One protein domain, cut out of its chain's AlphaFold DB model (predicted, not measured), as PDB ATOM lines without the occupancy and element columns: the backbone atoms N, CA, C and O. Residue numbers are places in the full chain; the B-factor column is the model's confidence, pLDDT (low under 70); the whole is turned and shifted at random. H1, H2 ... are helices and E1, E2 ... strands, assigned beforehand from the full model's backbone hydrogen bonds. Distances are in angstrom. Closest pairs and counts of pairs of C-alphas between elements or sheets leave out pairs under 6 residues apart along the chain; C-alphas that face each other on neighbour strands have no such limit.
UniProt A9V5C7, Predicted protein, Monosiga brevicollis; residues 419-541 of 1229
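Overview. This is residues 419 to 541 of the 1229 residues of the protein "Predicted protein" of Monosiga brevicollis (UniProt A9V5C7). A four-stranded parallel sheet forms the core, with H4 over one face along its strands, H3 on that same face but beside the strands, and H1 on the opposite face, also beside the strands. H2 sits out near edge strand E3, and H5 near edge strand E4. The printed part has 123 residues with five named helices and four named strands, in the chain order E1 H1 E2 H2 E3 H3 H4 E4 H5; the sheet's order is E3 E2 E1 E4, and the class is mixed, helices and strands. The whole is compact and rounded, with a radius of gyration of the C-alphas of 13.6 A and spans of 40 by 35 by 24 A.

Along the chain. Start in the sheet at C-alpha 419, at (-7.287, -20.593, -2.265), where E1, residues 419 to 422, begins. Beside it find E2, residues 452 to 456, 13.7 A long, then E3, residues 479 to 482, and E4, residues 513 to 517, 13.1 A long. Among the helices, H1 is residues 432 to 440, 13.4 A long, and H3 is residues 489 to 492. Find C-alpha 459 at (-20.624, -0.559, -0.620); from there H2 runs 20.1 A to residue 472. H4, residues 495 to 506, is 16.2 A long, and H5, residues 522 to 532, runs 15.8 A to C-alpha 532 at (4.589, -17.989, -9.650).

Arrangement. Look first at the parallel neighbours E2 and E1, where N 421 and O 452 are 2.8 A apart, within hydrogen-bond range. In the same way N 480 of E3 and O 453 of E2 are 2.9 A apart, and N 420 of E1 and O 514 of E4 2.8 A. E1, H1, E2 and E2, H2, E3 are strand-helix-strand units, two parallel neighbour strands with a helix between; E3, H3 H4, E4 is a split one, with E2 and E1 between its strands; the three crossovers are right-handed. H1 is on the sheet at a height of 7.4 A, over none of its strands. H4, on the opposite face at 9.1 A, runs along the strands over E1, at 1 degree on the local plane. H2 and H5 only graze the sheet. H4 and H5 only just touch, with 3 pairs of C-alphas within 8 A, the closest being Lys 502 and Leu 531, 6.9 A. Every O i to N i+4 pair is within hydrogen-bond range in H2 and H4; H1 has 3 of 5 and H5 4 of 7, and H3 is too short for such a pair.

Size, cuts and confidence. The C-alphas farthest apart, those of Arg 430 and Lys 510, are 41.2 A apart. The printed part has no cut, H1 to E2 is the long link, and no printed residue is under 70 in pLDDT.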
ATOM      1  N   ARG A 419      -6.777 -21.284  -1.073       94.56
ATOM      2  CA  ARG A 419      -7.287 -20.593  -2.265       94.56
ATOM      3  C   ARG A 419      -7.283 -19.088  -2.062       94.56
ATOM      4  O   ARG A 419      -7.665 -18.612  -0.996       94.56
ATOM      5  N   ILE A 420      -6.902 -18.357  -3.101       95.31
ATOM      6  CA  ILE A 420      -7.075 -16.909  -3.211       95.31
ATOM      7  C   ILE A 420      -8.092 -16.671  -4.323       95.31
ATOM      8  O   ILE A 420      -7.788 -16.805  -5.507       95.31
ATOM      9  N   TRP A 421      -9.330 -16.385  -3.946       95.19
ATOM     10  CA  TRP A 421     -10.422 -16.194  -4.890       95.19
ATOM     11  C   TRP A 421     -10.360 -14.798  -5.519       95.19
ATOM     12  O   TRP A 421     -10.321 -13.803  -4.801       95.19
ATOM     13  N   CYS A 422     -10.392 -14.723  -6.851       92.31
ATOM     14  CA  CYS A 422     -10.274 -13.472  -7.605       92.31
ATOM     15  C   CYS A 422     -11.265 -13.453  -8.779       92.31
ATOM     16  O   CYS A 422     -10.922 -13.704  -9.933       92.31
ATOM     17  N   GLY A 423     -12.544 -13.219  -8.492       89.69
ATOM     18  CA  GLY A 423     -13.557 -13.129  -9.543       89.69
ATOM     19  C   GLY A 423     -13.525 -11.758 -10.215       89.69
ATOM     20  O   GLY A 423     -13.750 -10.764  -9.543       89.69
ATOM     21  N   SER A 424     -13.309 -11.691 -11.527       89.56
ATOM     22  CA  SER A 424     -13.339 -10.439 -12.297       89.56
ATOM     23  C   SER A 424     -14.201 -10.602 -13.551       89.56
ATOM     24  O   SER A 424     -14.363 -11.710 -14.070       89.56
ATOM     25  N   ALA A 425     -14.820  -9.513 -14.009       86.25
ATOM     26  CA  ALA A 425     -15.545  -9.503 -15.275       86.25
ATOM     27  C   ALA A 425     -14.572  -9.440 -16.449       86.25
ATOM     28  O   ALA A 425     -13.505  -8.851 -16.342       86.25
ATOM     29  N   ARG A 426     -14.957 -10.015 -17.592       85.00
ATOM     30  CA  ARG A 426     -14.166  -9.828 -18.806       85.00
ATOM     31  C   ARG A 426     -14.369  -8.419 -19.383       85.00
ATOM     32  O   ARG A 426     -15.495  -7.919 -19.290       85.00
ATOM     33  N   PRO A 427     -13.357  -7.816 -20.034       81.69
ATOM     34  CA  PRO A 427     -13.498  -6.520 -20.703       81.69
ATOM     35  C   PRO A 427     -14.613  -6.488 -21.758       81.69
ATOM     36  O   PRO A 427     -15.236  -5.451 -21.972       81.69
ATOM     37  N   GLU A 428     -14.912  -7.624 -22.399       79.44
ATOM     38  CA  GLU A 428     -15.953  -7.702 -23.432       79.44
ATOM     39  C   GLU A 428     -17.373  -7.689 -22.844       79.44
ATOM     40  O   GLU A 428     -18.350  -7.493 -23.571       79.44
ATOM     41  N   TYR A 429     -17.525  -7.897 -21.530       80.81
ATOM     42  CA  TYR A 429     -18.831  -7.865 -20.879       80.81
ATOM     43  C   TYR A 429     -19.310  -6.427 -20.721       80.81
ATOM     44  O   TYR A 429     -18.627  -5.584 -20.152       80.81
ATOM     45  N   ARG A 430     -20.549  -6.156 -21.140       72.19
ATOM     46  CA  ARG A 430     -21.108  -4.792 -21.133       72.19
ATOM     47  C   ARG A 430     -22.147  -4.546 -20.042       72.19
ATOM     48  O   ARG A 430     -22.655  -3.437 -19.885       72.19
ATOM     49  N   ARG A 431     -22.469  -5.570 -19.244       80.31
ATOM     50  CA  ARG A 431     -23.462  -5.480 -18.167       80.31
ATOM     51  C   ARG A 431     -22.820  -5.076 -16.848       80.31
ATOM     52  O   ARG A 431     -22.093  -5.864 -16.246       80.31
ATOM     53  N   LEU A 432     -23.223  -3.920 -16.319       83.88
ATOM     54  CA  LEU A 432     -22.820  -3.439 -14.988       83.88
ATOM     55  C   LEU A 432     -23.085  -4.453 -13.862       83.88
ATOM     56  O   LEU A 432     -22.362  -4.501 -12.874       83.88
ATOM     57  N   THR A 433     -24.089  -5.319 -14.006       85.69
ATOM     58  CA  THR A 433     -24.347  -6.385 -13.027       85.69
ATOM     59  C   THR A 433     -23.208  -7.403 -12.939       85.69
ATOM     60  O   THR A 433     -23.005  -7.972 -11.870       85.69
ATOM     61  N   GLN A 434     -22.458  -7.646 -14.020       86.56
ATOM     62  CA  GLN A 434     -21.349  -8.608 -14.026       86.56
ATOM     63  C   GLN A 434     -20.122  -8.084 -13.283       86.56
ATOM     64  O   GLN A 434     -19.489  -8.877 -12.590       86.56
ATOM     65  N   ARG A 435     -19.861  -6.767 -13.346       89.75
ATOM     66  CA  ARG A 435     -18.797  -6.094 -12.581       89.75
ATOM     67  C   ARG A 435     -18.815  -6.493 -11.109       89.75
ATOM     68  O   ARG A 435     -17.776  -6.780 -10.541       89.75
ATOM     69  N   TYR A 436     -20.005  -6.583 -10.511       92.00
ATOM     70  CA  TYR A 436     -20.144  -6.912  -9.091       92.00
ATOM     71  C   TYR A 436     -20.546  -8.367  -8.830       92.00
ATOM     72  O   TYR A 436     -20.120  -8.941  -7.832       92.00
ATOM     73  N   ASN A 437     -21.318  -9.013  -9.709       90.56
ATOM     74  CA  ASN A 437     -21.707 -10.412  -9.502       90.56
ATOM     75  C   ASN A 437     -20.511 -11.363  -9.488       90.56
ATOM     76  O   ASN A 437     -20.499 -12.295  -8.693       90.56
ATOM     77  N   LEU A 438     -19.555 -11.183 -10.399       90.00
ATOM     78  CA  LEU A 438     -18.472 -12.146 -10.591       90.00
ATOM     79  C   LEU A 438     -17.474 -12.150  -9.424       90.00
ATOM     80  O   LEU A 438     -17.242 -13.244  -8.908       90.00
ATOM     81  N   PRO A 439     -16.994 -10.994  -8.918       91.38
ATOM     82  CA  PRO A 439     -16.192 -10.963  -7.694       91.38
ATOM     83  C   PRO A 439     -16.926 -11.525  -6.475       91.38
ATOM     84  O   PRO A 439     -16.342 -12.237  -5.672       91.38
ATOM     85  N   ASN A 440     -18.229 -11.264  -6.339       94.19
ATOM     86  CA  ASN A 440     -18.976 -11.664  -5.143       94.19
ATOM     87  C   ASN A 440     -19.350 -13.161  -5.103       94.19
ATOM     88  O   ASN A 440     -19.672 -13.679  -4.037       94.19
ATOM     89  N   ARG A 441     -19.313 -13.881  -6.235       91.62
ATOM     90  CA  ARG A 441     -19.745 -15.294  -6.332       91.62
ATOM     91  C   ARG A 441     -18.937 -16.270  -5.487       91.62
ATOM     92  O   ARG A 441     -19.462 -17.318  -5.125       91.62
ATOM     93  N   CYS A 442     -17.671 -15.964  -5.231       90.56
ATOM     94  CA  CYS A 442     -16.769 -16.848  -4.503       90.56
ATOM     95  C   CYS A 442     -16.859 -16.687  -2.981       90.56
ATOM     96  O   CYS A 442     -16.440 -17.593  -2.263       90.56
ATOM     97  N   ILE A 443     -17.437 -15.587  -2.477       95.81
ATOM     98  CA  ILE A 443     -17.520 -15.285  -1.038       95.81
ATOM     99  C   ILE A 443     -18.123 -16.458  -0.229       95.81
ATOM    100  O   ILE A 443     -17.516 -16.855   0.767       95.81
ATOM    101  N   PRO A 444     -19.241 -17.096  -0.647       95.44
ATOM    102  CA  PRO A 444     -19.809 -18.246   0.067       95.44
ATOM    103  C   PRO A 444     -18.890 -19.470   0.195       95.44
ATOM    104  O   PRO A 444     -19.124 -20.312   1.066       95.44
ATOM    105  N   LEU A 445     -17.879 -19.592  -0.672       93.50
ATOM    106  CA  LEU A 445     -16.958 -20.733  -0.742       93.50
ATOM    107  C   LEU A 445     -15.667 -20.514   0.061       93.50
ATOM    108  O   LEU A 445     -14.882 -21.450   0.211       93.50
ATOM    109  N   VAL A 446     -15.443 -19.307   0.597       95.50
ATOM    110  CA  VAL A 446     -14.268 -19.001   1.425       95.50
ATOM    111  C   VAL A 446     -14.308 -19.848   2.697       95.50
ATOM    112  O   VAL A 446     -15.284 -19.832   3.454       95.50
ATOM    113  N   ARG A 447     -13.238 -20.611   2.928       93.75
ATOM    114  CA  ARG A 447     -13.062 -21.420   4.137       93.75
ATOM    115  C   ARG A 447     -12.437 -20.586   5.249       93.75
ATOM    116  O   ARG A 447     -11.404 -19.948   5.042       93.75
ATOM    117  N   LYS A 448     -13.055 -20.645   6.429       93.44
ATOM    118  CA  LYS A 448     -12.578 -20.011   7.660       93.44
ATOM    119  C   LYS A 448     -11.109 -20.358   7.925       93.44
ATOM    120  O   LYS A 448     -10.718 -21.514   7.769       93.44
ATOM    121  N   ASP A 449     -10.319 -19.340   8.260       90.81
ATOM    122  CA  ASP A 449      -8.893 -19.415   8.617       90.81
ATOM    123  C   ASP A 449      -7.970 -20.047   7.546       90.81
ATOM    124  O   ASP A 449      -6.793 -20.307   7.804       90.81
ATOM    125  N   ARG A 450      -8.471 -20.297   6.325       91.69
ATOM    126  CA  ARG A 450      -7.714 -20.950   5.241       91.69
ATOM    127  C   ARG A 450      -7.671 -20.128   3.965       91.69
ATOM    128  O   ARG A 450      -6.576 -19.840   3.489       91.69
ATOM    129  N   ASP A 451      -8.820 -19.785   3.398       95.19
ATOM    130  CA  ASP A 451      -8.878 -19.133   2.086       95.19
ATOM    131  C   ASP A 451      -8.895 -17.607   2.204       95.19
ATOM    132  O   ASP A 451      -9.282 -17.058   3.232       95.19
ATOM    133  N   PHE A 452      -8.521 -16.929   1.125       95.50
ATOM    134  CA  PHE A 452      -8.576 -15.476   0.990       95.50
ATOM    135  C   PHE A 452      -9.423 -15.098  -0.226       95.50
ATOM    136  O   PHE A 452      -9.579 -15.896  -1.154       95.50
ATOM    137  N   VAL A 453      -9.960 -13.882  -0.249       96.75
ATOM    138  CA  VAL A 453     -10.729 -13.357  -1.385       96.75
ATOM    139  C   VAL A 453     -10.350 -11.912  -1.697       96.75
ATOM    140  O   VAL A 453     -10.162 -11.101  -0.793       96.75
ATOM    141  N   ILE A 454     -10.240 -11.594  -2.984       96.19
ATOM    142  CA  ILE A 454     -10.021 -10.240  -3.501       96.19
ATOM    143  C   ILE A 454     -11.368  -9.693  -3.974       96.19
ATOM    144  O   ILE A 454     -12.073 -10.363  -4.732       96.19
ATOM    145  N   LEU A 455     -11.737  -8.502  -3.502       96.56
ATOM    146  CA  LEU A 455     -13.040  -7.887  -3.747       96.56
ATOM    147  C   LEU A 455     -12.907  -6.384  -4.047       96.56
ATOM    148  O   LEU A 455     -12.074  -5.720  -3.428       96.56
ATOM    149  N   PRO A 456     -13.774  -5.812  -4.907       94.88
ATOM    150  CA  PRO A 456     -13.833  -4.365  -5.087       94.88
ATOM    151  C   PRO A 456     -14.341  -3.685  -3.813       94.88
ATOM    152  O   PRO A 456     -15.307  -4.167  -3.203       94.88
ATOM    153  N   ASP A 457     -13.734  -2.554  -3.433       94.94
ATOM    154  CA  ASP A 457     -14.186  -1.696  -2.330       94.94
ATOM    155  C   ASP A 457     -15.473  -0.933  -2.685       94.94
ATOM    156  O   ASP A 457     -15.549   0.290  -2.761       94.94
ATOM    157  N   HIS A 458     -16.530  -1.705  -2.896       94.94
ATOM    158  CA  HIS A 458     -17.853  -1.210  -3.199       94.94
ATOM    159  C   HIS A 458     -18.797  -1.474  -2.029       94.94
ATOM    160  O   HIS A 458     -18.816  -2.560  -1.436       94.94
ATOM    161  N   LYS A 459     -19.677  -0.509  -1.745       94.31
ATOM    162  CA  LYS A 459     -20.624  -0.559  -0.620       94.31
ATOM    163  C   LYS A 459     -21.437  -1.861  -0.560       94.31
ATOM    164  O   LYS A 459     -21.588  -2.428   0.518       94.31
ATOM    165  N   LEU A 460     -21.956  -2.338  -1.697       94.69
ATOM    166  CA  LEU A 460     -22.766  -3.567  -1.740       94.69
ATOM    167  C   LEU A 460     -21.924  -4.839  -1.555       94.69
ATOM    168  O   LEU A 460     -22.398  -5.798  -0.953       94.69
ATOM    169  N   THR A 461     -20.679  -4.832  -2.033       95.62
ATOM    170  CA  THR A 461     -19.740  -5.951  -1.866       95.62
ATOM    171  C   THR A 461     -19.334  -6.092  -0.402       95.62
ATOM    172  O   THR A 461     -19.399  -7.186   0.155       95.62
ATOM    173  N   ARG A 462     -19.006  -4.976   0.267       96.44
ATOM    174  CA  ARG A 462     -18.734  -4.955   1.716       96.44
ATOM    175  C   ARG A 462     -19.906  -5.479   2.534       96.44
ATOM    176  O   ARG A 462     -19.712  -6.219   3.493       96.44
ATOM    177  N   GLU A 463     -21.121  -5.101   2.154       95.94
ATOM    178  CA  GLU A 463     -22.340  -5.548   2.822       95.94
ATOM    179  C   GLU A 463     -22.519  -7.071   2.732       95.94
ATOM    180  O   GLU A 463     -22.788  -7.718   3.744       95.94
ATOM    181  N   PHE A 464     -22.318  -7.660   1.550       97.00
ATOM    182  CA  PHE A 464     -22.423  -9.109   1.374       97.00
ATOM    183  C   PHE A 464     -21.270  -9.881   2.031       97.00
ATOM    184  O   PHE A 464     -21.507 -10.922   2.649       97.00
ATOM    185  N   TRP A 465     -20.043  -9.348   1.964       97.00
ATOM    186  CA  TRP A 465     -18.893  -9.881   2.699       97.00
ATOM    187  C   TRP A 465     -19.185  -9.965   4.195       97.00
ATOM    188  O   TRP A 465     -19.011 -11.027   4.781       97.00
ATOM    189  N   ASN A 466     -19.686  -8.885   4.803       96.69
ATOM    190  CA  ASN A 466     -19.977  -8.859   6.236       96.69
ATOM    191  C   ASN A 466     -21.014  -9.914   6.637       96.69
ATOM    192  O   ASN A 466     -20.814 -10.589   7.643       96.69
ATOM    193  N   LEU A 467     -22.057 -10.126   5.823       96.00
ATOM    194  CA  LEU A 467     -23.013 -11.208   6.065       96.00
ATOM    195  C   LEU A 467     -22.317 -12.580   6.073       96.00
ATOM    196  O   LEU A 467     -22.479 -13.352   7.014       96.00
ATOM    197  N   CYS A 468     -21.537 -12.896   5.037       95.88
ATOM    198  CA  CYS A 468     -20.861 -14.192   4.958       95.88
ATOM    199  C   CYS A 468     -19.805 -14.357   6.056       95.88
ATOM    200  O   CYS A 468     -19.654 -15.453   6.593       95.88
ATOM    201  N   LYS A 469     -19.114 -13.270   6.415       95.50
ATOM    202  CA  LYS A 469     -18.148 -13.215   7.510       95.50
ATOM    203  C   LYS A 469     -18.801 -13.578   8.837       95.50
ATOM    204  O   LYS A 469     -18.271 -14.423   9.545       95.50
ATOM    205  N   GLU A 470     -19.956 -12.997   9.148       93.44
ATOM    206  CA  GLU A 470     -20.702 -13.297  10.374       93.44
ATOM    207  C   GLU A 470     -21.208 -14.744  10.387       93.44
ATOM    208  O   GLU A 470     -20.943 -15.482  11.333       93.44
ATOM    209  N   VAL A 471     -21.876 -15.180   9.316       93.19
ATOM    210  CA  VAL A 471     -22.522 -16.503   9.258       93.19
ATOM    211  C   VAL A 471     -21.512 -17.648   9.240       93.19
ATOM    212  O   VAL A 471     -21.738 -18.680   9.861       93.19
ATOM    213  N   LYS A 472     -20.391 -17.481   8.532       93.38
ATOM    214  CA  LYS A 472     -19.341 -18.505   8.409       93.38
ATOM    215  C   LYS A 472     -18.169 -18.281   9.369       93.38
ATOM    216  O   LYS A 472     -17.203 -19.041   9.321       93.38
ATOM    217  N   GLN A 473     -18.245 -17.249  10.214       93.00
ATOM    218  CA  GLN A 473     -17.211 -16.848  11.172       93.00
ATOM    219  C   GLN A 473     -15.829 -16.619  10.523       93.00
ATOM    220  O   GLN A 473     -14.826 -17.140  11.011       93.00
ATOM    221  N   LEU A 474     -15.775 -15.887   9.406       95.38
ATOM    222  CA  LEU A 474     -14.523 -15.565   8.700       95.38
ATOM    223  C   LEU A 474     -13.757 -14.423   9.400       95.38
ATOM    224  O   LEU A 474     -14.359 -13.583  10.070       95.38
ATOM    225  N   GLY A 475     -12.437 -14.370   9.213       93.25
ATOM    226  CA  GLY A 475     -11.572 -13.286   9.697       93.25
ATOM    227  C   GLY A 475     -11.603 -12.034   8.810       93.25
ATOM    228  O   GLY A 475     -11.808 -12.125   7.599       93.25
ATOM    229  N   ASP A 476     -11.376 -10.851   9.393       91.94
ATOM    230  CA  ASP A 476     -11.291  -9.577   8.649       91.94
ATOM    231  C   ASP A 476     -10.075  -9.501   7.710       91.94
ATOM    232  O   ASP A 476     -10.090  -8.763   6.728       91.94
ATOM    233  N   ASP A 477      -9.037 -10.284   7.988       92.00
ATOM    234  CA  ASP A 477      -7.817 -10.425   7.193       92.00
ATOM    235  C   ASP A 477      -7.969 -11.393   6.007       92.00
ATOM    236  O   ASP A 477      -7.104 -11.438   5.131       92.00
ATOM    237  N   GLN A 478      -9.084 -12.132   5.930       95.00
ATOM    238  CA  GLN A 478      -9.375 -13.039   4.815       95.00
ATOM    239  C   GLN A 478      -9.863 -12.309   3.546       95.00
ATOM    240  O   GLN A 478     -10.039 -12.952   2.509       95.00
ATOM    241  N   VAL A 479     -10.065 -10.985   3.595       97.06
ATOM    242  CA  VAL A 479     -10.461 -10.158   2.442       97.06
ATOM    243  C   VAL A 479      -9.417  -9.099   2.092       97.06
ATOM    244  O   VAL A 479      -8.880  -8.397   2.950       97.06
ATOM    245  N   LEU A 480      -9.171  -8.937   0.793       95.88
ATOM    246  CA  LEU A 480      -8.323  -7.899   0.218       95.88
ATOM    247  C   LEU A 480      -9.176  -6.965  -0.651       95.88
ATOM    248  O   LEU A 480      -9.833  -7.417  -1.586       95.88
ATOM    249  N   TRP A 481      -9.179  -5.671  -0.325       96.00
ATOM    250  CA  TRP A 481     -10.007  -4.650  -0.983       96.00
ATOM    251  C   TRP A 481      -9.230  -3.902  -2.073       96.00
ATOM    252  O   TRP A 481      -8.155  -3.380  -1.770       96.00
ATOM    253  N   THR A 482      -9.769  -3.834  -3.295       94.81
ATOM    254  CA  THR A 482      -9.251  -3.006  -4.410       94.81
ATOM    255  C   THR A 482      -9.966  -1.647  -4.485       94.81
ATOM    256  O   THR A 482     -10.930  -1.434  -3.755       94.81
ATOM    257  N   SER A 483      -9.533  -0.725  -5.353       91.44
ATOM    258  CA  SER A 483     -10.052   0.655  -5.410       91.44
ATOM    259  C   SER A 483     -11.490   0.815  -5.945       91.44
ATOM    260  O   SER A 483     -12.108   1.840  -5.669       91.44
ATOM    261  N   ASP A 484     -12.039  -0.176  -6.668       91.81
ATOM    262  CA  ASP A 484     -13.323  -0.090  -7.402       91.81
ATOM    263  C   ASP A 484     -13.358   1.056  -8.440       91.81
ATOM    264  O   ASP A 484     -14.422   1.591  -8.766       91.81
ATOM    265  N   GLU A 485     -12.212   1.467  -8.984       91.50
ATOM    266  CA  GLU A 485     -12.153   2.552  -9.972       91.50
ATOM    267  C   GLU A 485     -12.505   2.053 -11.379       91.50
ATOM    268  O   GLU A 485     -13.240   2.718 -12.119       91.50
ATOM    269  N   HIS A 486     -12.057   0.850 -11.732       90.62
ATOM    270  CA  HIS A 486     -12.226   0.279 -13.062       90.62
ATOM    271  C   HIS A 486     -13.422  -0.676 -13.144       90.62
ATOM    272  O   HIS A 486     -13.960  -1.179 -12.159       90.62
ATOM    273  N   PHE A 487     -13.904  -0.917 -14.366       87.81
ATOM    274  CA  PHE A 487     -15.002  -1.863 -14.584       87.81
ATOM    275  C   PHE A 487     -14.562  -3.319 -14.380       87.81
ATOM    276  O   PHE A 487     -15.346  -4.150 -13.915       87.81
ATOM    277  N   VAL A 488     -13.323  -3.618 -14.760       90.12
ATOM    278  CA  VAL A 488     -12.683  -4.919 -14.610       90.12
ATOM    279  C   VAL A 488     -11.820  -4.851 -13.356       90.12
ATOM    280  O   VAL A 488     -10.913  -4.033 -13.282       90.12
ATOM    281  N   MET A 489     -12.097  -5.707 -12.370       91.62
ATOM    282  CA  MET A 489     -11.382  -5.686 -11.086       91.62
ATOM    283  C   MET A 489      -9.890  -5.998 -11.258       91.62
ATOM    284  O   MET A 489      -9.080  -5.501 -10.484       91.62
ATOM    285  N   ASP A 490      -9.520  -6.782 -12.276       89.75
ATOM    286  CA  ASP A 490      -8.112  -7.067 -12.588       89.75
ATOM    287  C   ASP A 490      -7.308  -5.788 -12.886       89.75
ATOM    288  O   ASP A 490      -6.098  -5.787 -12.679       89.75
ATOM    289  N   ASP A 491      -7.965  -4.707 -13.327       90.38
ATOM    290  CA  ASP A 491      -7.334  -3.407 -13.592       90.38
ATOM    291  C   ASP A 491      -7.134  -2.576 -12.310       90.38
ATOM    292  O   ASP A 491      -6.311  -1.665 -12.293       90.38
ATOM    293  N   ASP A 492      -7.848  -2.904 -11.226       91.12
ATOM    294  CA  ASP A 492      -7.661  -2.292  -9.904       91.12
ATOM    295  C   ASP A 492      -6.570  -3.003  -9.072       91.12
ATOM    296  O   ASP A 492      -6.274  -2.578  -7.952       91.12
ATOM    297  N   VAL A 493      -6.005  -4.116  -9.560       91.50
ATOM    298  CA  VAL A 493      -4.931  -4.853  -8.872       91.50
ATOM    299  C   VAL A 493      -3.583  -4.233  -9.229       91.50
ATOM    300  O   VAL A 493      -3.016  -4.496 -10.290       91.50
ATOM    301  N   ASP A 494      -3.060  -3.422  -8.315       89.62
ATOM    302  CA  ASP A 494      -1.769  -2.751  -8.442       89.62
ATOM    303  C   ASP A 494      -0.614  -3.510  -7.756       89.62
ATOM    304  O   ASP A 494      -0.784  -4.560  -7.125       89.62
ATOM    305  N   ASP A 495       0.602  -2.969  -7.879       90.56
ATOM    306  CA  ASP A 495       1.807  -3.560  -7.288       90.56
ATOM    307  C   ASP A 495       1.741  -3.630  -5.748       90.56
ATOM    308  O   ASP A 495       2.330  -4.531  -5.141       90.56
ATOM    309  N   GLU A 496       1.005  -2.720  -5.095       92.62
ATOM    310  CA  GLU A 496       0.796  -2.749  -3.644       92.62
ATOM    311  C   GLU A 496      -0.061  -3.960  -3.242       92.62
ATOM    312  O   GLU A 496       0.289  -4.700  -2.313       92.62
ATOM    313  N   MET A 497      -1.145  -4.226  -3.975       93.75
ATOM    314  CA  MET A 497      -1.978  -5.410  -3.775       93.75
ATOM    315  C   MET A 497      -1.183  -6.703  -3.986       93.75
ATOM    316  O   MET A 497      -1.241  -7.618  -3.157       93.75
ATOM    317  N   VAL A 498      -0.380  -6.773  -5.052       93.56
ATOM    318  CA  VAL A 498       0.497  -7.924  -5.317       93.56
ATOM    319  C   VAL A 498       1.483  -8.134  -4.162       93.56
ATOM    320  O   VAL A 498       1.660  -9.266  -3.705       93.56
ATOM    321  N   ALA A 499       2.083  -7.068  -3.625       93.25
ATOM    322  CA  ALA A 499       2.982  -7.158  -2.475       93.25
ATOM    323  C   ALA A 499       2.282  -7.716  -1.220       93.25
ATOM    324  O   ALA A 499       2.859  -8.545  -0.507       93.25
ATOM    325  N   ARG A 500       1.019  -7.340  -0.977       94.19
ATOM    326  CA  ARG A 500       0.207  -7.892   0.123       94.19
ATOM    327  C   ARG A 500      -0.070  -9.384  -0.057       94.19
ATOM    328  O   ARG A 500       0.054 -10.141   0.906       94.19
ATOM    329  N   ILE A 501      -0.376  -9.829  -1.277       94.12
ATOM    330  CA  ILE A 501      -0.550 -11.259  -1.584       94.12
ATOM    331  C   ILE A 501       0.760 -12.021  -1.333       94.12
ATOM    332  O   ILE A 501       0.753 -13.059  -0.666       94.12
ATOM    333  N   LYS A 502       1.900 -11.479  -1.786       94.56
ATOM    334  CA  LYS A 502       3.226 -12.066  -1.525       94.56
ATOM    335  C   LYS A 502       3.495 -12.208  -0.023       94.56
ATOM    336  O   LYS A 502       4.004 -13.243   0.408       94.56
ATOM    337  N   ALA A 503       3.112 -11.223   0.790       93.12
ATOM    338  CA  ALA A 503       3.247 -11.294   2.246       93.12
ATOM    339  C   ALA A 503       2.405 -12.428   2.870       93.12
ATOM    340  O   ALA A 503       2.901 -13.162   3.725       93.12
ATOM    341  N   ILE A 504       1.163 -12.635   2.417       91.50
ATOM    342  CA  ILE A 504       0.291 -13.723   2.907       91.50
ATOM    343  C   ILE A 504       0.899 -15.099   2.612       91.50
ATOM    344  O   ILE A 504       0.948 -15.966   3.485       91.50
ATOM    345  N   VAL A 505       1.395 -15.297   1.393       92.19
ATOM    346  CA  VAL A 505       1.977 -16.580   0.975       92.19
ATOM    347  C   VAL A 505       3.277 -16.857   1.733       92.19
ATOM    348  O   VAL A 505       3.466 -17.937   2.289       92.19
ATOM    349  N   THR A 506       4.161 -15.861   1.824       90.88
ATOM    350  CA  THR A 506       5.475 -16.014   2.476       90.88
ATOM    351  C   THR A 506       5.390 -16.194   3.991       90.88
ATOM    352  O   THR A 506       6.242 -16.867   4.569       90.88
ATOM    353  N   THR A 507       4.350 -15.668   4.645       89.50
ATOM    354  CA  THR A 507       4.084 -15.908   6.077       89.50
ATOM    355  C   THR A 507       3.531 -17.309   6.368       89.50
ATOM    356  O   THR A 507       3.533 -17.731   7.524       89.50
ATOM    357  N   ASN A 508       3.140 -18.072   5.336       87.69
ATOM    358  CA  ASN A 508       2.599 -19.431   5.437       87.69
ATOM    359  C   ASN A 508       3.378 -20.438   4.550       87.69
ATOM    360  O   ASN A 508       2.793 -21.106   3.699       87.69
ATOM    361  N   PRO A 509       4.699 -20.617   4.748       84.56
ATOM    362  CA  PRO A 509       5.580 -21.314   3.798       84.56
ATOM    363  C   PRO A 509       5.353 -22.833   3.680       84.56
ATOM    364  O   PRO A 509       5.979 -23.484   2.847       84.56
ATOM    365  N   LYS A 510       4.516 -23.423   4.542       86.38
ATOM    366  CA  LYS A 510       4.167 -24.854   4.503       86.38
ATOM    367  C   LYS A 510       2.911 -25.139   3.681       86.38
ATOM    368  O   LYS A 510       2.657 -26.301   3.370       86.38
ATOM    369  N   ASP A 511       2.145 -24.109   3.347       89.62
ATOM    370  CA  ASP A 511       0.878 -24.260   2.651       89.62
ATOM    371  C   ASP A 511       1.070 -24.152   1.139       89.62
ATOM    372  O   ASP A 511       1.897 -23.389   0.642       89.62
ATOM    373  N   LYS A 512       0.260 -24.900   0.387       92.56
ATOM    374  CA  LYS A 512       0.147 -24.730  -1.065       92.56
ATOM    375  C   LYS A 512      -0.921 -23.689  -1.353       92.56
ATOM    376  O   LYS A 512      -2.046 -23.836  -0.874       92.56
ATOM    377  N   PHE A 513      -0.589 -22.685  -2.156       94.06
ATOM    378  CA  PHE A 513      -1.521 -21.635  -2.558       94.06
ATOM    379  C   PHE A 513      -1.889 -21.755  -4.031       94.06
ATOM    380  O   PHE A 513      -1.029 -21.980  -4.884       94.06
ATOM    381  N   THR A 514      -3.169 -21.551  -4.326       94.06
ATOM    382  CA  THR A 514      -3.674 -21.412  -5.690       94.06
ATOM    383  C   THR A 514      -4.582 -20.193  -5.808       94.06
ATOM    384  O   THR A 514      -5.388 -19.923  -4.914       94.06
ATOM    385  N   ILE A 515      -4.462 -19.443  -6.898       93.12
ATOM    386  CA  ILE A 515      -5.381 -18.357  -7.238       93.12
ATOM    387  C   ILE A 515      -6.497 -18.931  -8.095       93.12
ATOM    388  O   ILE A 515      -6.255 -19.682  -9.040       93.12
ATOM    389  N   VAL A 516      -7.728 -18.557  -7.764       93.25
ATOM    390  CA  VAL A 516      -8.934 -19.060  -8.413       93.25
ATOM    391  C   VAL A 516      -9.648 -17.895  -9.106       93.25
ATOM    392  O   VAL A 516     -10.427 -17.187  -8.452       93.25
ATOM    393  N   PRO A 517      -9.367 -17.646 -10.399       92.06
ATOM    394  CA  PRO A 517     -10.023 -16.590 -11.155       92.06
ATOM    395  C   PRO A 517     -11.439 -16.981 -11.601       92.06
ATOM    396  O   PRO A 517     -11.781 -18.161 -11.674       92.06
ATOM    397  N   TYR A 518     -12.267 -15.997 -11.975       90.00
ATOM    398  CA  TYR A 518     -13.494 -16.287 -12.741       90.00
ATOM    399  C   TYR A 518     -13.156 -16.854 -14.129       90.00
ATOM    400  O   TYR A 518     -13.738 -17.854 -14.553       90.00
ATOM    401  N   CYS A 519     -12.213 -16.204 -14.810       87.62
ATOM    402  CA  CYS A 519     -11.515 -16.638 -16.014       87.62
ATOM    403  C   CYS A 519     -10.179 -15.890 -16.083       87.62
ATOM    404  O   CYS A 519     -10.072 -14.796 -15.530       87.62
ATOM    405  N   VAL A 520      -9.194 -16.432 -16.789       88.12
ATOM    406  CA  VAL A 520      -7.920 -15.737 -17.010       88.12
ATOM    407  C   VAL A 520      -8.093 -14.696 -18.119       88.12
ATOM    408  O   VAL A 520      -8.592 -15.003 -19.201       88.12
ATOM    409  N   THR A 521      -7.732 -13.451 -17.815       86.56
ATOM    410  CA  THR A 521      -7.661 -12.315 -18.747       86.56
ATOM    411  C   THR A 521      -6.194 -11.932 -18.962       86.56
ATOM    412  O   THR A 521      -5.341 -12.274 -18.142       86.56
ATOM    413  N   ALA A 522      -5.885 -11.181 -20.023       84.62
ATOM    414  CA  ALA A 522      -4.514 -10.728 -20.278       84.62
ATOM    415  C   ALA A 522      -3.929  -9.906 -19.107       84.62
ATOM    416  O   ALA A 522      -2.768 -10.078 -18.734       84.62
ATOM    417  N   ASN A 523      -4.739  -9.045 -18.478       86.44
ATOM    418  CA  ASN A 523      -4.302  -8.271 -17.312       86.44
ATOM    419  C   ASN A 523      -4.152  -9.141 -16.058       86.44
ATOM    420  O   ASN A 523      -3.186  -8.952 -15.319       86.44
ATOM    421  N   PHE A 524      -5.023 -10.140 -15.853       91.00
ATOM    422  CA  PHE A 524      -4.849 -11.129 -14.786       91.00
ATOM    423  C   PHE A 524      -3.519 -11.879 -14.916       91.00
ATOM    424  O   PHE A 524      -2.772 -12.006 -13.944       91.00
ATOM    425  N   GLU A 525      -3.198 -12.365 -16.115       89.06
ATOM    426  CA  GLU A 525      -1.959 -13.102 -16.382       89.06
ATOM    427  C   GLU A 525      -0.721 -12.245 -16.075       89.06
ATOM    428  O   GLU A 525       0.233 -12.715 -15.453       89.06
ATOM    429  N   ARG A 526      -0.779 -10.945 -16.398       88.38
ATOM    430  CA  ARG A 526       0.313  -9.993 -16.169       88.38
ATOM    431  C   ARG A 526       0.728  -9.880 -14.702       88.38
ATOM    432  O   ARG A 526       1.925  -9.898 -14.411       88.38
ATOM    433  N   TRP A 527      -0.222  -9.719 -13.780       91.25
ATOM    434  CA  TRP A 527       0.111  -9.573 -12.358       91.25
ATOM    435  C   TRP A 527       0.253 -10.927 -11.650       91.25
ATOM    436  O   TRP A 527       1.124 -11.073 -10.790       91.25
ATOM    437  N   SER A 528      -0.532 -11.942 -12.029       91.75
ATOM    438  CA  SER A 528      -0.471 -13.269 -11.394       91.75
ATOM    439  C   SER A 528       0.827 -14.016 -11.713       91.75
ATOM    440  O   SER A 528       1.339 -14.732 -10.848       91.75
ATOM    441  N   ALA A 529       1.435 -13.779 -12.883       89.81
ATOM    442  CA  ALA A 529       2.748 -14.325 -13.229       89.81
ATOM    443  C   ALA A 529       3.821 -13.987 -12.180       89.81
ATOM    444  O   ALA A 529       4.667 -14.825 -11.872       89.81
ATOM    445  N   GLN A 530       3.741 -12.810 -11.547       91.12
ATOM    446  CA  GLN A 530       4.691 -12.384 -10.511       91.12
ATOM    447  C   GLN A 530       4.605 -13.203  -9.209       91.12
ATOM    448  O   GLN A 530       5.470 -13.075  -8.340       91.12
ATOM    449  N   LEU A 531       3.542 -13.994  -9.028       92.94
ATOM    450  CA  LEU A 531       3.309 -14.835  -7.849       92.94
ATOM    451  C   LEU A 531       3.796 -16.275  -8.060       92.94
ATOM    452  O   LEU A 531       4.019 -16.998  -7.086       92.94
ATOM    453  N   SER A 532       4.030 -16.673  -9.313       87.19
ATOM    454  CA  SER A 532       4.589 -17.989  -9.650       87.19
ATOM    455  C   SER A 532       5.981 -18.202  -9.036       87.19
ATOM    456  O   SER A 532       6.294 -19.296  -8.568       87.19
ATOM    457  N   GLU A 533       6.775 -17.129  -8.928       85.94
ATOM    458  CA  GLU A 533       8.125 -17.116  -8.342       85.94
ATOM    459  C   GLU A 533       8.161 -17.561  -6.872       85.94
ATOM    460  O   GLU A 533       9.186 -18.043  -6.393       85.94
ATOM    461  N   ILE A 534       7.042 -17.420  -6.155       89.81
ATOM    462  CA  ILE A 534       6.896 -17.819  -4.748       89.81
ATOM    463  C   ILE A 534       6.001 -19.056  -4.575       89.81
ATOM    464  O   ILE A 534       5.532 -19.333  -3.473       89.81
ATOM    465  N   GLY A 535       5.778 -19.818  -5.652       87.88
ATOM    466  CA  GLY A 535       5.112 -21.123  -5.613       87.88
ATOM    467  C   GLY A 535       3.581 -21.089  -5.632       87.88
ATOM    468  O   GLY A 535       2.958 -22.107  -5.329       87.88
ATOM    469  N   VAL A 536       2.963 -19.955  -5.981       92.62
ATOM    470  CA  VAL A 536       1.504 -19.853  -6.154       92.62
ATOM    471  C   VAL A 536       1.107 -20.374  -7.535       92.62
ATOM    472  O   VAL A 536       1.673 -19.956  -8.544       92.62
ATOM    473  N   THR A 537       0.120 -21.269  -7.597       92.12
ATOM    474  CA  THR A 537      -0.435 -21.779  -8.866       92.12
ATOM    475  C   THR A 537      -1.715 -21.043  -9.261       92.12
ATOM    476  O   THR A 537      -2.321 -20.358  -8.441       92.12
ATOM    477  N   VAL A 538      -2.165 -21.198 -10.508       91.06
ATOM    478  CA  VAL A 538      -3.453 -20.669 -10.982       91.06
ATOM    479  C   VAL A 538      -4.366 -21.835 -11.352       91.06
ATOM    480  O   VAL A 538      -3.974 -22.713 -12.116       91.06
ATOM    481  N   PHE A 539      -5.587 -21.839 -10.821       91.38
ATOM    482  CA  PHE A 539      -6.643 -22.771 -11.213       91.38
ATOM    483  C   PHE A 539      -7.457 -22.180 -12.372       91.38
ATOM    484  O   PHE A 539      -8.560 -21.660 -12.193       91.38
ATOM    485  N   GLY A 540      -6.873 -22.203 -13.566       88.75
ATOM    486  CA  GLY A 540      -7.420 -21.575 -14.762       88.75
ATOM    487  C   GLY A 540      -6.595 -21.910 -15.999       88.75
ATOM    488  O   GLY A 540      -5.543 -22.540 -15.903       88.75
ATOM    489  N   GLU A 541      -7.098 -21.505 -17.158       90.31
ATOM    490  CA  GLU A 541      -6.450 -21.738 -18.451       90.31
ATOM    491  C   GLU A 541      -5.614 -20.533 -18.865       90.31
ATOM    492  O   GLU A 541      -5.958 -19.416 -18.497       90.31
TER     493      GLU A 541